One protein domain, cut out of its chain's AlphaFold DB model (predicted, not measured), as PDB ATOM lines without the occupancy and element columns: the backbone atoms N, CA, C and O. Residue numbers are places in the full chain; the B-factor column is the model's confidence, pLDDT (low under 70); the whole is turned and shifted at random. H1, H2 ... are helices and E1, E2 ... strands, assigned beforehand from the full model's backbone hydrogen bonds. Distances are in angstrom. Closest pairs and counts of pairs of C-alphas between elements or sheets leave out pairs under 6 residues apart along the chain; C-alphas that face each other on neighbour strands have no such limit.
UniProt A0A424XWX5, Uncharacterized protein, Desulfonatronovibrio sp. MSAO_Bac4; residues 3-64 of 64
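Overview. This is residues 3 to 64 of the 64 residues of an uncharacterized protein of Desulfonatronovibrio sp. MSAO_Bac4 (UniProt A0A424XWX5). A small two-stranded hairpin, E1 and E2, has H4 packed on it and residues 31 to 34 of H2 near E2; H3 packs on H2, and residues 16 to 21 and 40 to 45 stick out. The printed part has 62 residues, with E1 E2 H1 H2 H3 H4 in chain order, class mixed, the sheet antiparallel. It is only just compact, close to loose: radius of gyration of the C-alphas 12.7 A, spans 36 by 25 by 18 A.

Arrangement. Start at the hairpin of E1, residues 3 to 6, and E2, residues 9 to 13, where N 4 and O 11 are within hydrogen-bond range at 3.0 A. The closest C-alphas of E1 and H4, residues 54 to 62, are Val 3 and Ala 57, 6.3 A apart. H2, residues 31 to 40, touches H3, residues 48 to 51, closest at C-alphas Ala 38 and Pro 48, 5.9 A. H1, residues 21 to 25, touches no helix. Every O i to N i+4 pair is within range in H1, H2 and H4; H3 is too short for one.

Along the chain. Find C-alpha 3 at (-21.004, -0.693, -22.517), where E1 begins; E2 spans 13.1 A, H2 14.5 A. H4 runs 12.2 A to C-alpha 62 at (-10.697, -5.168, -25.024).

Size, cuts and confidence. The printed part has no cut and no long link; pLDDT is under 70 at residues 42 to 47 and 64.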
ATOM      1  N   VAL A   3     -22.010  -1.551 -21.894       94.06
ATOM      2  CA  VAL A   3     -21.004  -0.693 -22.517       94.06
ATOM      3  C   VAL A   3     -20.801  -1.109 -23.970       94.06
ATOM      4  O   VAL A   3     -20.819  -2.304 -24.281       94.06
ATOM      5  N   ARG A   4     -20.602  -0.132 -24.855       94.62
ATOM      6  CA  ARG A   4     -20.205  -0.374 -26.245       94.62
ATOM      7  C   ARG A   4     -19.147   0.623 -26.703       94.62
ATOM      8  O   ARG A   4     -19.062   1.724 -26.168       94.62
ATOM      9  N   ASP A   5     -18.377   0.202 -27.699       94.06
ATOM     10  CA  ASP A   5     -17.658   1.120 -28.576       94.06
ATOM     11  C   ASP A   5     -18.599   1.513 -29.720       94.06
ATOM     12  O   ASP A   5     -19.273   0.651 -30.293       94.06
ATOM     13  N   ASN A   6     -18.683   2.807 -29.997       93.81
ATOM     14  CA  ASN A   6     -19.421   3.384 -31.104       93.81
ATOM     15  C   ASN A   6     -18.478   4.340 -31.842       93.81
ATOM     16  O   ASN A   6     -18.304   5.483 -31.426       93.81
ATOM     17  N   GLU A   7     -17.813   3.836 -32.883       91.56
ATOM     18  CA  GLU A   7     -16.858   4.595 -33.704       91.56
ATOM     19  C   GLU A   7     -15.745   5.270 -32.873       91.56
ATOM     20  O   GLU A   7     -15.351   6.408 -33.120       91.56
ATOM     21  N   GLY A   8     -15.232   4.570 -31.853       89.31
ATOM     22  CA  GLY A   8     -14.208   5.092 -30.942       89.31
ATOM     23  C   GLY A   8     -14.745   5.919 -29.768       89.31
ATOM     24  O   GLY A   8     -13.968   6.314 -28.892       89.31
ATOM     25  N   SER A   9     -16.059   6.153 -29.704       91.56
ATOM     26  CA  SER A   9     -16.735   6.705 -28.529       91.56
ATOM     27  C   SER A   9     -17.230   5.589 -27.614       91.56
ATOM     28  O   SER A   9     -17.890   4.647 -28.050       91.56
ATOM     29  N   ILE A  10     -16.933   5.691 -26.318       93.19
ATOM     30  CA  ILE A  10     -17.431   4.735 -25.327       93.19
ATOM     31  C   ILE A  10     -18.763   5.232 -24.801       93.19
ATOM     32  O   ILE A  10     -18.844   6.292 -24.175       93.19
ATOM     33  N   GLU A  11     -19.780   4.406 -24.990       95.19
ATOM     34  CA  GLU A  11     -21.133   4.703 -24.559       95.19
ATOM     35  C   GLU A  11     -21.614   3.696 -23.522       95.19
ATOM     36  O   GLU A  11     -21.303   2.500 -23.563       95.19
ATOM     37  N   PHE A  12     -22.433   4.194 -22.604       93.44
ATOM     38  CA  PHE A  12     -23.028   3.434 -21.522       93.44
ATOM     39  C   PHE A  12     -24.538   3.403 -21.684       93.44
ATOM     40  O   PHE A  12     -25.156   4.390 -22.083       93.44
ATOM     41  N   ARG A  13     -25.150   2.279 -21.322       93.12
ATOM     42  CA  ARG A  13     -26.604   2.171 -21.243       93.12
ATOM     43  C   ARG A  13     -27.017   1.474 -19.966       93.12
ATOM     44  O   ARG A  13     -26.480   0.426 -19.590       93.12
ATOM     45  N   LEU A  14     -27.983   2.074 -19.285       89.94
ATOM     46  CA  LEU A  14     -28.543   1.508 -18.072       89.94
ATOM     47  C   LEU A  14     -29.474   0.345 -18.408       89.94
ATOM     48  O   LEU A  14     -30.207   0.354 -19.393       89.94
ATOM     49  N   TRP A  15     -29.419  -0.665 -17.553       90.44
ATOM     50  CA  TRP A  15     -30.315  -1.810 -17.567       90.44
ATOM     51  C   TRP A  15     -30.431  -2.329 -16.145       90.44
ATOM     52  O   TRP A  15     -29.431  -2.344 -15.417       90.44
ATOM     53  N   HIS A  16     -31.635  -2.759 -15.788       89.19
ATOM     54  CA  HIS A  16     -31.958  -3.342 -14.501       89.19
ATOM     55  C   HIS A  16     -32.871  -4.545 -14.724       89.19
ATOM     56  O   HIS A  16     -33.831  -4.449 -15.488       89.19
ATOM     57  N   GLN A  17     -32.592  -5.654 -14.044       90.81
ATOM     58  CA  GLN A  17     -33.315  -6.910 -14.237       90.81
ATOM     59  C   GLN A  17     -34.795  -6.790 -13.848       90.81
ATOM     60  O   GLN A  17     -35.665  -7.146 -14.636       90.81
ATOM     61  N   ASP A  18     -35.080  -6.207 -12.682       95.12
ATOM     62  CA  ASP A  18     -36.458  -6.059 -12.175       95.12
ATOM     63  C   ASP A  18     -37.224  -4.891 -12.816       95.12
ATOM     64  O   ASP A  18     -38.425  -4.716 -12.604       95.12
ATOM     65  N   HIS A  19     -36.526  -4.058 -13.591       91.38
ATOM     66  CA  HIS A  19     -37.086  -2.863 -14.217       91.38
ATOM     67  C   HIS A  19     -36.662  -2.785 -15.690       91.38
ATOM     68  O   HIS A  19     -35.934  -1.863 -16.074       91.38
ATOM     69  N   PRO A  20     -37.105  -3.735 -16.537       90.75
ATOM     70  CA  PRO A  20     -36.713  -3.798 -17.944       90.75
ATOM     71  C   PRO A  20     -37.079  -2.528 -18.718       90.75
ATOM     72  O   PRO A  20     -36.338  -2.137 -19.614       90.75
ATOM     73  N   GLN A  21     -38.127  -1.804 -18.307       92.69
ATOM     74  CA  GLN A  21     -38.522  -0.515 -18.884       92.69
ATOM     75  C   GLN A  21     -37.427   0.561 -18.815       92.69
ATOM     76  O   GLN A  21     -37.502   1.561 -19.527       92.69
ATOM     77  N   ILE A  22     -36.419   0.398 -17.949       89.94
ATOM     78  CA  ILE A  22     -35.242   1.278 -17.921       89.94
ATOM     79  C   ILE A  22     -34.494   1.190 -19.251       89.94
ATOM     80  O   ILE A  22     -34.022   2.209 -19.741       89.94
ATOM     81  N   TRP A  23     -34.434   0.012 -19.870       90.25
ATOM     82  CA  TRP A  23     -33.815  -0.140 -21.181       90.25
ATOM     83  C   TRP A  23     -34.515   0.712 -22.235       90.25
ATOM     84  O   TRP A  23     -33.852   1.451 -22.958       90.25
ATOM     85  N   ASP A  24     -35.843   0.660 -22.298       89.38
ATOM     86  CA  ASP A  24     -36.610   1.379 -23.320       89.38
ATOM     87  C   ASP A  24     -36.596   2.892 -23.092       89.38
ATOM     88  O   ASP A  24     -36.544   3.670 -24.041       89.38
ATOM     89  N   LYS A  25     -36.595   3.321 -21.824       88.94
ATOM     90  CA  LYS A  25     -36.579   4.742 -21.450       88.94
ATOM     91  C   LYS A  25     -35.199   5.390 -21.563       88.94
ATOM     92  O   LYS A  25     -35.125   6.612 -21.674       88.94
ATOM     93  N   HIS A  26     -34.119   4.609 -21.511       86.00
ATOM     94  CA  HIS A  26     -32.754   5.130 -21.545       86.00
ATOM     95  C   HIS A  26     -32.030   4.754 -22.837       86.00
ATOM     96  O   HIS A  26     -31.922   3.586 -23.207       86.00
ATOM     97  N   GLY A  27     -31.470   5.764 -23.501       90.69
ATOM     98  CA  GLY A  27     -30.573   5.583 -24.636       90.69
ATOM     99  C   GLY A  27     -29.139   5.247 -24.226       90.69
ATOM    100  O   GLY A  27     -28.814   5.074 -23.049       90.69
ATOM    101  N   TRP A  28     -28.278   5.178 -25.235       94.19
ATOM    102  CA  TRP A  28     -26.833   5.175 -25.050       94.19
ATOM    103  C   TRP A  28     -26.355   6.583 -24.710       94.19
ATOM    104  O   TRP A  28     -26.792   7.553 -25.328       94.19
ATOM    105  N   LEU A  29     -25.488   6.685 -23.710       92.12
ATOM    106  CA  LEU A  29     -24.960   7.944 -23.205       92.12
ATOM    107  C   LEU A  29     -23.438   7.917 -23.280       92.12
ATOM    108  O   LEU A  29     -22.807   7.003 -22.744       92.12
ATOM    109  N   ASP A  30     -22.854   8.934 -23.904       92.69
ATOM    110  CA  ASP A  30     -21.423   9.184 -23.794       92.69
ATOM    111  C   ASP A  30     -21.062   9.744 -22.402       92.69
ATOM    112  O   ASP A  30     -21.908  10.192 -21.615       92.69
ATOM    113  N   MET A  31     -19.767   9.710 -22.090       88.06
ATOM    114  CA  MET A  31     -19.244  10.170 -20.804       88.06
ATOM    115  C   MET A  31     -19.495  11.668 -20.552       88.06
ATOM    116  O   MET A  31     -19.610  12.086 -19.398       88.06
ATOM    117  N   ASP A  32     -19.609  12.487 -21.594       89.25
ATOM    118  CA  ASP A  32     -19.829  13.923 -21.442       89.25
ATOM    119  C   ASP A  32     -21.282  14.226 -21.068       89.25
ATOM    120  O   ASP A  32     -21.528  15.065 -20.199       89.25
ATOM    121  N   ILE A  33     -22.253  13.507 -21.641       89.69
ATOM    122  CA  ILE A  33     -23.659  13.568 -21.226       89.69
ATOM    123  C   ILE A  33     -23.790  13.145 -19.762       89.69
ATOM    124  O   ILE A  33     -24.456  13.836 -18.989       89.69
ATOM    125  N   ILE A  34     -23.116  12.064 -19.357       87.38
ATOM    126  CA  ILE A  34     -23.127  11.577 -17.969       87.38
ATOM    127  C   ILE A  34     -22.577  12.639 -17.011       87.38
ATOM    128  O   ILE A  34     -23.210  12.943 -16.001       87.38
ATOM    129  N   LYS A  35     -21.429  13.249 -17.333       86.75
ATOM    130  CA  LYS A  35     -20.831  14.320 -16.518       86.75
ATOM    131  C   LYS A  35     -21.738  15.545 -16.420       86.75
ATOM    132  O   LYS A  35     -21.900  16.090 -15.330       86.75
ATOM    133  N   ARG A  36     -22.354  15.964 -17.532       87.69
ATOM    134  CA  ARG A  36     -23.313  17.082 -17.545       87.69
ATOM    135  C   ARG A  36     -24.530  16.783 -16.671       87.69
ATOM    136  O   ARG A  36     -24.882  17.606 -15.832       87.69
ATOM    137  N   ALA A  37     -25.127  15.599 -16.813       83.69
ATOM    138  CA  ALA A  37     -26.270  15.174 -16.006       83.69
ATOM    139  C   ALA A  37     -25.921  15.087 -14.512       83.69
ATOM    140  O   ALA A  37     -26.711  15.499 -13.665       83.69
ATOM    141  N   ALA A  38     -24.716  14.620 -14.181       83.50
ATOM    142  CA  ALA A  38     -24.240  14.590 -12.806       83.50
ATOM    143  C   ALA A  38     -24.034  15.987 -12.209       83.50
ATOM    144  O   ALA A  38     -24.350  16.191 -11.043       83.50
ATOM    145  N   GLY A  39     -23.567  16.956 -13.001       81.56
ATOM    146  CA  GLY A  39     -23.461  18.354 -12.570       81.56
ATOM    147  C   GLY A  39     -24.814  19.006 -12.261       81.56
ATOM    148  O   GLY A  39     -24.879  19.936 -11.462       81.56
ATOM    149  N   MET A  40     -25.902  18.500 -12.849       80.75
ATOM    150  CA  MET A  40     -27.273  18.922 -12.532       80.75
ATOM    151  C   MET A  40     -27.837  18.223 -11.284       80.75
ATOM    152  O   MET A  40     -28.848  18.662 -10.735       80.75
ATOM    153  N   TYR A  41     -27.201  17.143 -10.822       74.50
ATOM    154  CA  TYR A  41     -27.630  16.384  -9.653       74.50
ATOM    155  C   TYR A  41     -27.190  17.113  -8.373       74.50
ATOM    156  O   TYR A  41     -26.027  17.101  -7.990       74.50
ATOM    157  N   GLN A  42     -28.131  17.785  -7.704       63.47
ATOM    158  CA  GLN A  42     -27.850  18.638  -6.535       63.47
ATOM    159  C   GLN A  42     -27.749  17.877  -5.198       63.47
ATOM    160  O   GLN A  42     -27.494  18.482  -4.155       63.47
ATOM    161  N   LYS A  43     -27.946  16.552  -5.193       69.38
ATOM    162  CA  LYS A  43     -27.802  15.736  -3.981       69.38
ATOM    163  C   LYS A  43     -26.320  15.508  -3.681       69.38
ATOM    164  O   LYS A  43     -25.670  14.708  -4.343       69.38
ATOM    165  N   LYS A  44     -25.803  16.200  -2.660       60.53
ATOM    166  CA  LYS A  44     -24.383  16.164  -2.251       60.53
ATOM    167  C   LYS A  44     -23.835  14.759  -1.965       60.53
ATOM    168  O   LYS A  44     -22.646  14.542  -2.181       60.53
ATOM    169  N   ASP A  45     -24.680  13.826  -1.529       66.75
ATOM    170  CA  ASP A  45     -24.237  12.494  -1.091       66.75
ATOM    171  C   ASP A  45     -24.328  11.411  -2.182       66.75
ATOM    172  O   ASP A  45     -23.719  10.348  -2.060       66.75
ATOM    173  N   GLU A  46     -25.018  11.685  -3.293       64.94
ATOM    174  CA  GLU A  46     -25.174  10.754  -4.412       64.94
ATOM    175  C   GLU A  46     -24.479  11.323  -5.648       64.94
ATOM    176  O   GLU A  46     -25.007  12.190  -6.337       64.94
ATOM    177  N   ASN A  47     -23.276  10.821  -5.944       69.19
ATOM    178  CA  ASN A  47     -22.577  11.143  -7.183       69.19
ATOM    179  C   ASN A  47     -22.876  10.064  -8.241       69.19
ATOM    180  O   ASN A  47     -22.222   9.013  -8.223       69.19
ATOM    181  N   PRO A  48     -23.813  10.300  -9.181       72.19
ATOM    182  CA  PRO A  48     -24.179   9.317 -10.198       72.19
ATOM    183  C   PRO A  48     -23.024   8.964 -11.146       72.19
ATOM    184  O   PRO A  48     -23.062   7.896 -11.752       72.19
ATOM    185  N   VAL A  49     -21.961   9.781 -11.235       79.06
ATOM    186  CA  VAL A  49     -20.761   9.462 -12.037       79.06
ATOM    187  C   VAL A  49     -20.048   8.223 -11.507       79.06
ATOM    188  O   VAL A  49     -19.451   7.500 -12.292       79.06
ATOM    189  N   LYS A  50     -20.148   7.917 -10.205       82.12
ATOM    190  CA  LYS A  50     -19.484   6.742  -9.605       82.12
ATOM    191  C   LYS A  50     -19.938   5.412 -10.207       82.12
ATOM    192  O   LYS A  50     -19.226   4.422 -10.089       82.12
ATOM    193  N   LEU A  51     -21.106   5.386 -10.845       80.75
ATOM    194  CA  LEU A  51     -21.605   4.204 -11.541       80.75
ATOM    195  C   LEU A  51     -20.858   3.945 -12.861       80.75
ATOM    196  O   LEU A  51     -20.929   2.834 -13.381       80.75
ATOM    197  N   TYR A  52     -20.144   4.938 -13.398       85.75
ATOM    198  CA  TYR A  52     -19.529   4.908 -14.721       85.75
ATOM    199  C   TYR A  52     -18.002   5.007 -14.619       85.75
ATOM    200  O   TYR A  52     -17.456   6.041 -14.240       85.75
ATOM    201  N   ASP A  53     -17.296   3.949 -15.022       88.62
ATOM    202  CA  ASP A  53     -15.830   3.929 -15.075       88.62
ATOM    203  C   ASP A  53     -15.348   3.621 -16.498       88.62
ATOM    204  O   ASP A  53     -15.579   2.539 -17.048       88.62
ATOM    205  N   ILE A  54     -14.654   4.591 -17.101       89.44
ATOM    206  CA  ILE A  54     -14.157   4.476 -18.473       89.44
ATOM    207  C   ILE A  54     -12.994   3.487 -18.614       89.44
ATOM    208  O   ILE A  54     -12.813   2.905 -19.683       89.44
ATOM    209  N   HIS A  55     -12.201   3.271 -17.566       90.44
ATOM    210  CA  HIS A  55     -11.104   2.307 -17.586       90.44
ATOM    211  C   HIS A  55     -11.649   0.883 -17.543       90.44
ATOM    212  O   HIS A  55     -11.219   0.046 -18.340       90.44
ATOM    213  N   ILE A  56     -12.646   0.629 -16.687       90.06
ATOM    214  CA  ILE A  56     -13.344  -0.663 -16.640       90.06
ATOM    215  C   ILE A  56     -14.055  -0.921 -17.972       90.06
ATOM    216  O   ILE A  56     -13.901  -1.997 -18.546       90.06
ATOM    217  N   ALA A  57     -14.757   0.079 -18.511       91.50
ATOM    218  CA  ALA A  57     -15.374   0.011 -19.835       91.50
ATOM    219  C   ALA A  57     -14.376  -0.402 -20.929       91.50
ATOM    220  O   ALA A  57     -14.604  -1.380 -21.641       91.50
ATOM    221  N   LYS A  58     -13.232   0.291 -21.022       91.31
ATOM    222  CA  LYS A  58     -12.155  -0.040 -21.971       91.31
ATOM    223  C   LYS A  58     -11.627  -1.458 -21.768       91.31
ATOM    224  O   LYS A  58     -11.386  -2.159 -22.745       91.31
ATOM    225  N   ALA A  59     -11.432  -1.882 -20.521       92.62
ATOM    226  CA  ALA A  59     -10.942  -3.220 -20.213       92.62
ATOM    227  C   ALA A  59     -11.938  -4.313 -20.635       92.62
ATOM    228  O   ALA A  59     -11.520  -5.335 -21.174       92.62
ATOM    229  N   LEU A  60     -13.241  -4.088 -20.439       89.94
ATOM    230  CA  LEU A  60     -14.297  -5.006 -20.872       89.94
ATOM    231  C   LEU A  60     -14.385  -5.098 -22.397       89.94
ATOM    232  O   LEU A  60     -14.490  -6.196 -22.933       89.94
ATOM    233  N   LEU A  61     -14.290  -3.965 -23.099       89.88
ATOM    234  CA  LEU A  61     -14.336  -3.931 -24.564       89.88
ATOM    235  C   LEU A  61     -13.092  -4.549 -25.218       89.88
ATOM    236  O   LEU A  61     -13.200  -5.109 -26.300       89.88
ATOM    237  N   LYS A  62     -11.929  -4.505 -24.556       88.88
ATOM    238  CA  LYS A  62     -10.697  -5.168 -25.024       88.88
ATOM    239  C   LYS A  62     -10.700  -6.688 -24.865       88.88
ATOM    240  O   LYS A  62      -9.879  -7.348 -25.487       88.88
ATOM    241  N   LYS A  63     -11.559  -7.237 -24.000       74.56
ATOM    242  CA  LYS A  63     -11.687  -8.687 -23.771       74.56
ATOM    243  C   LYS A  63     -12.655  -9.371 -24.752       74.56
ATOM    244  O   LYS A  63     -12.993 -10.530 -24.526       74.56
ATOM    245  N   LYS A  64     -13.131  -8.652 -25.771       54.66
ATOM    246  CA  LYS A  64     -14.007  -9.183 -26.821       54.66
ATOM    247  C   LYS A  64     -13.232  -9.881 -27.927       54.66
ATOM    248  O   LYS A  64     -12.114  -9.416 -28.233       54.66
TER     249      LYS A  64